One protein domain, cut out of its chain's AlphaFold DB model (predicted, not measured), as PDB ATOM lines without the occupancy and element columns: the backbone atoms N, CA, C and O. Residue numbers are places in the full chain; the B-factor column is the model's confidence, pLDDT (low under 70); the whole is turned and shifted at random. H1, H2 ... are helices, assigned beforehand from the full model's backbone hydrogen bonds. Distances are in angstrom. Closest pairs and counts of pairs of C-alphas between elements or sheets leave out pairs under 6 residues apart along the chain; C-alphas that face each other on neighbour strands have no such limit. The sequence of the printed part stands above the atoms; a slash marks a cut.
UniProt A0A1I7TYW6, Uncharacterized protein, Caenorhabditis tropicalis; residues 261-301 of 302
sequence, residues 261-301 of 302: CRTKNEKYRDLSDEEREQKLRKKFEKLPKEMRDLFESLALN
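This is residues 261 to 301 of the 302 residues of an uncharacterized protein of Caenorhabditis tropicalis (UniProt A0A1I7TYW6). A stretch with no named element, residues 261 to 272, runs along H1 to its first residue; H1 then leads back, and H2 turns off near its end, so that the two helices make an open corner. Residues 285 to 291 and 296 to 301 stick out from the rest. The printed part has 41 residues, with H1 then H2 and no named strand: all helix, loose, with a radius of gyration of the C-alphas of 11.4 A and spans of 31 by 19 by 14 A.

H1, residues 273 to 284, begins at C-alpha 273 (-42.213, -16.117, -35.066) and is 16.0 A long from first to last C-alpha. H2, residues 289 to 299, is 15.1 A long and ends at C-alpha 299 (-46.150, -27.845, -53.849).

H1 and H2 are close but not clearly touching; their closest C-alphas, those of Phe 284 and Arg 292, are 7.6 A apart. They run opposite ways at a steep tilt of 58 degrees. In H1 and H2 every O i to N i+4 pair is within hydrogen-bond range.

The C-alphas farthest apart, those of Asp 270 and Asn 301, are 32.5 A apart. The printed part has no cut, and the link from H1 to H2 is tight. Mean pLDDT of the printed part is 85.2; residue 301 is under 70.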
ATOM      1  N   CYS A 261     -42.566 -26.197 -43.150       86.75
ATOM      2  CA  CYS A 261     -42.903 -25.560 -41.875       86.75
ATOM      3  C   CYS A 261     -44.091 -26.241 -41.178       86.75
ATOM      4  O   CYS A 261     -44.042 -26.454 -39.963       86.75
ATOM      5  N   ARG A 262     -45.107 -26.690 -41.930       84.38
ATOM      6  CA  ARG A 262     -46.232 -27.475 -41.381       84.38
ATOM      7  C   ARG A 262     -45.752 -28.786 -40.749       84.38
ATOM      8  O   ARG A 262     -46.179 -29.105 -39.642       84.38
ATOM      9  N   THR A 263     -44.790 -29.488 -41.363       83.75
ATOM     10  CA  THR A 263     -44.193 -30.716 -40.782       83.75
ATOM     11  C   THR A 263     -43.362 -30.478 -39.512       83.75
ATOM     12  O   THR A 263     -43.007 -31.438 -38.823       83.75
ATOM     13  N   LYS A 264     -43.022 -29.219 -39.192       83.38
ATOM     14  CA  LYS A 264     -42.215 -28.813 -38.025       83.38
ATOM     15  C   LYS A 264     -42.944 -27.816 -37.110       83.38
ATOM     16  O   LYS A 264     -42.302 -27.106 -36.339       83.38
ATOM     17  N   ASN A 265     -44.282 -27.817 -37.118       78.19
ATOM     18  CA  ASN A 265     -45.127 -26.909 -36.327       78.19
ATOM     19  C   ASN A 265     -44.937 -27.012 -34.787       78.19
ATOM     20  O   ASN A 265     -45.374 -26.144 -34.027       78.19
ATOM     21  N   GLU A 266     -44.244 -28.036 -34.292       79.25
ATOM     22  CA  GLU A 266     -43.905 -28.189 -32.866       79.25
ATOM     23  C   GLU A 266     -42.470 -27.780 -32.512       79.25
ATOM     24  O   GLU A 266     -42.139 -27.662 -31.337       79.25
ATOM     25  N   LYS A 267     -41.605 -27.523 -33.501       81.19
ATOM     26  CA  LYS A 267     -40.234 -27.058 -33.254       81.19
ATOM     27  C   LYS A 267     -40.195 -25.537 -33.121       81.19
ATOM     28  O   LYS A 267     -40.812 -24.842 -33.927       81.19
ATOM     29  N   TYR A 268     -39.407 -25.061 -32.153       83.31
ATOM     30  CA  TYR A 268     -39.134 -23.644 -31.900       83.31
ATOM     31  C   TYR A 268     -40.368 -22.821 -31.477       83.31
ATOM     32  O   TYR A 268     -40.487 -21.657 -31.844       83.31
ATOM     33  N   ARG A 269     -41.313 -23.428 -30.739       83.25
ATOM     34  CA  ARG A 269     -42.510 -22.745 -30.191       83.25
ATOM     35  C   ARG A 269     -42.201 -21.768 -29.049       83.25
ATOM     36  O   ARG A 269     -43.051 -20.972 -28.682       83.25
ATOM     37  N   ASP A 270     -41.007 -21.888 -28.491       86.25
ATOM     38  CA  ASP A 270     -40.393 -21.090 -27.435       86.25
ATOM     39  C   ASP A 270     -39.767 -19.774 -27.939       86.25
ATOM     40  O   ASP A 270     -39.353 -18.948 -27.131       86.25
ATOM     41  N   LEU A 271     -39.696 -19.574 -29.260       85.88
ATOM     42  CA  LEU A 271     -39.101 -18.396 -29.896       85.88
ATOM     43  C   LEU A 271     -40.159 -17.494 -30.532       85.88
ATOM     44  O   LEU A 271     -41.274 -17.935 -30.817       85.88
ATOM     45  N   SER A 272     -39.768 -16.254 -30.833       86.19
ATOM     46  CA  SER A 272     -40.568 -15.362 -31.673       86.19
ATOM     47  C   SER A 272     -40.761 -15.938 -33.084       86.19
ATOM     48  O   SER A 272     -39.916 -16.686 -33.588       86.19
ATOM     49  N   ASP A 273     -41.869 -15.581 -33.742       81.25
ATOM     50  CA  ASP A 273     -42.213 -16.117 -35.066       81.25
ATOM     51  C   ASP A 273     -41.140 -15.806 -36.131       81.25
ATOM     52  O   ASP A 273     -40.834 -16.663 -36.962       81.25
ATOM     53  N   GLU A 274     -40.489 -14.639 -36.060       84.62
ATOM     54  CA  GLU A 274     -39.407 -14.247 -36.976       84.62
ATOM     55  C   GLU A 274     -38.134 -15.093 -36.783       84.62
ATOM     56  O   GLU A 274     -37.585 -15.644 -37.742       84.62
ATOM     57  N   GLU A 275     -37.665 -15.261 -35.541       85.31
ATOM     58  CA  GLU A 275     -36.494 -16.099 -35.236       85.31
ATOM     59  C   GLU A 275     -36.749 -17.573 -35.562       85.31
ATOM     60  O   GLU A 275     -35.855 -18.302 -36.018       85.31
ATOM     61  N   ARG A 276     -37.987 -18.017 -35.327       87.81
ATOM     62  CA  ARG A 276     -38.473 -19.343 -35.679       87.81
ATOM     63  C   ARG A 276     -38.445 -19.560 -37.187       87.81
ATOM     64  O   ARG A 276     -37.918 -20.590 -37.621       87.81
ATOM     65  N   GLU A 277     -38.963 -18.625 -37.981       86.94
ATOM     66  CA  GLU A 277     -38.941 -18.743 -39.439       86.94
ATOM     67  C   GLU A 277     -37.499 -18.786 -39.957       86.94
ATOM     68  O   GLU A 277     -37.157 -19.681 -40.729       86.94
ATOM     69  N   GLN A 278     -36.607 -17.918 -39.463       87.44
ATOM     70  CA  GLN A 278     -35.191 -17.942 -39.851       87.44
ATOM     71  C   GLN A 278     -34.504 -19.280 -39.525       87.44
ATOM     72  O   GLN A 278     -33.726 -19.795 -40.336       87.44
ATOM     73  N   LYS A 279     -34.781 -19.877 -38.355       87.50
ATOM     74  CA  LYS A 279     -34.243 -21.200 -37.980       87.50
ATOM     75  C   LYS A 279     -34.821 -22.319 -38.849       87.50
ATOM     76  O   LYS A 279     -34.075 -23.224 -39.232       87.50
ATOM     77  N   LEU A 280     -36.107 -22.259 -39.202       89.44
ATOM     78  CA  LEU A 280     -36.739 -23.223 -40.107       89.44
ATOM     79  C   LEU A 280     -36.245 -23.070 -41.553       89.44
ATOM     80  O   LEU A 280     -35.976 -24.082 -42.194       89.44
ATOM     81  N   ARG A 281     -36.026 -21.846 -42.047       89.31
ATOM     82  CA  ARG A 281     -35.499 -21.575 -43.396       89.31
ATOM     83  C   ARG A 281     -34.078 -22.116 -43.562       89.31
ATOM     84  O   ARG A 281     -33.837 -22.937 -44.445       89.31
ATOM     85  N   LYS A 282     -33.194 -21.839 -42.595       90.75
ATOM     86  CA  LYS A 282     -31.843 -22.437 -42.512       90.75
ATOM     87  C   LYS A 282     -31.851 -23.966 -42.373       90.75
ATOM     88  O   LYS A 282     -30.850 -24.610 -42.683       90.75
ATOM     89  N   LYS A 283     -32.932 -24.569 -41.863       88.25
ATOM     90  CA  LYS A 283     -33.112 -26.033 -41.825       88.25
ATOM     91  C   LYS A 283     -33.605 -26.583 -43.163       88.25
ATOM     92  O   LYS A 283     -33.137 -27.647 -43.546       88.25
ATOM     93  N   PHE A 284     -34.489 -25.865 -43.854       89.75
ATOM     94  CA  PHE A 284     -35.014 -26.231 -45.168       89.75
ATOM     95  C   PHE A 284     -33.926 -26.199 -46.248       89.75
ATOM     96  O   PHE A 284     -33.737 -27.183 -46.952       89.75
ATOM     97  N   GLU A 285     -33.132 -25.128 -46.309       88.56
ATOM     98  CA  GLU A 285     -31.996 -24.991 -47.241       88.56
ATOM     99  C   GLU A 285     -30.941 -26.097 -47.063       88.56
ATOM    100  O   GLU A 285     -30.303 -26.520 -48.026       88.56
ATOM    101  N   LYS A 286     -30.784 -26.601 -45.830       90.31
ATOM    102  CA  LYS A 286     -29.864 -27.692 -45.470       90.31
ATOM    103  C   LYS A 286     -30.458 -29.094 -45.637       90.31
ATOM    104  O   LYS A 286     -29.806 -30.064 -45.249       90.31
ATOM    105  N   LEU A 287     -31.674 -29.233 -46.168       89.06
ATOM    106  CA  LEU A 287     -32.224 -30.549 -46.485       89.06
ATOM    107  C   LEU A 287     -31.483 -31.180 -47.682       89.06
ATOM    108  O   LEU A 287     -31.127 -30.456 -48.625       89.06
ATOM    109  N   PRO A 288     -31.316 -32.520 -47.681       90.38
ATOM    110  CA  PRO A 288     -30.916 -33.279 -48.864       90.38
ATOM    111  C   PRO A 288     -31.785 -32.913 -50.067       90.38
ATOM    112  O   PRO A 288     -32.961 -32.568 -49.900       90.38
ATOM    113  N   LYS A 289     -31.208 -32.962 -51.269       86.31
ATOM    114  CA  LYS A 289     -31.889 -32.502 -52.483       86.31
ATOM    115  C   LYS A 289     -33.181 -33.291 -52.708       86.31
ATOM    116  O   LYS A 289     -34.231 -32.697 -52.883       86.31
ATOM    117  N   GLU A 290     -33.123 -34.601 -52.523       86.12
ATOM    118  CA  GLU A 290     -34.228 -35.555 -52.649       86.12
ATOM    119  C   GLU A 290     -35.424 -35.185 -51.751       86.12
ATOM    120  O   GLU A 290     -36.582 -35.364 -52.121       86.12
ATOM    121  N   MET A 291     -35.149 -34.627 -50.567       83.06
ATOM    122  CA  MET A 291     -36.177 -34.180 -49.622       83.06
ATOM    123  C   MET A 291     -36.737 -32.798 -49.973       83.06
ATOM    124  O   MET A 291     -37.884 -32.518 -49.633       83.06
ATOM    125  N   ARG A 292     -35.968 -31.932 -50.647       85.06
ATOM    126  CA  ARG A 292     -36.477 -30.661 -51.191       85.06
ATOM    127  C   ARG A 292     -37.317 -30.897 -52.439       85.06
ATOM    128  O   ARG A 292     -38.447 -30.423 -52.471       85.06
ATOM    129  N   ASP A 293     -36.841 -31.734 -53.356       85.50
ATOM    130  CA  ASP A 293     -37.547 -32.175 -54.563       85.50
ATOM    131  C   ASP A 293     -38.912 -32.829 -54.207       85.50
ATOM    132  O   ASP A 293     -39.908 -32.655 -54.916       85.50
ATOM    133  N   LEU A 294     -39.019 -33.507 -53.053       87.75
ATOM    134  CA  LEU A 294     -40.298 -33.999 -52.517       87.75
ATOM    135  C   LEU A 294     -41.255 -32.860 -52.111       87.75
ATOM    136  O   LEU A 294     -42.433 -32.899 -52.456       87.75
ATOM    137  N   PHE A 295     -40.785 -31.835 -51.396       87.50
ATOM    138  CA  PHE A 295     -41.634 -30.684 -51.055       87.50
ATOM    139  C   PHE A 295     -41.958 -29.813 -52.280       87.50
ATOM    140  O   PHE A 295     -43.029 -29.214 -52.323       87.50
ATOM    141  N   GLU A 296     -41.077 -29.768 -53.280       85.69
ATOM    142  CA  GLU A 296     -41.305 -29.108 -54.571       85.69
ATOM    143  C   GLU A 296     -42.367 -29.830 -55.404       85.69
ATOM    144  O   GLU A 296     -43.331 -29.204 -55.839       85.69
ATOM    145  N   SER A 297     -42.277 -31.154 -55.541       83.81
ATOM    146  CA  SER A 297     -43.315 -31.938 -56.219       83.81
ATOM    147  C   SER A 297     -44.658 -31.903 -55.480       83.81
ATOM    148  O   SER A 297     -45.694 -31.835 -56.133       83.81
ATOM    149  N   LEU A 298     -44.684 -31.873 -54.143       82.06
ATOM    150  CA  LEU A 298     -45.930 -31.680 -53.392       82.06
ATOM    151  C   LEU A 298     -46.523 -30.274 -53.591       82.06
ATOM    152  O   LEU A 298     -47.730 -30.161 -53.772       82.06
ATOM    153  N   ALA A 299     -45.700 -29.221 -53.612       83.06
ATOM    154  CA  ALA A 299     -46.150 -27.845 -53.849       83.06
ATOM    155  C   ALA A 299     -46.755 -27.633 -55.250       83.06
ATOM    156  O   ALA A 299     -47.674 -26.835 -55.409       83.06
ATOM    157  N   LEU A 300     -46.250 -28.352 -56.259       78.75
ATOM    158  CA  LEU A 300     -46.735 -28.287 -57.644       78.75
ATOM    159  C   LEU A 300     -48.032 -29.082 -57.893       78.75
ATOM    160  O   LEU A 300     -48.636 -28.922 -58.951       78.75
ATOM    161  N   ASN A 301     -48.456 -29.933 -56.951       69.56
ATOM    162  CA  ASN A 301     -49.611 -30.832 -57.082       69.56
ATOM    163  C   ASN A 301     -50.804 -30.454 -56.162       69.56
ATOM    164  O   ASN A 301     -51.671 -31.296 -55.919       69.56
TER     165      ASN A 301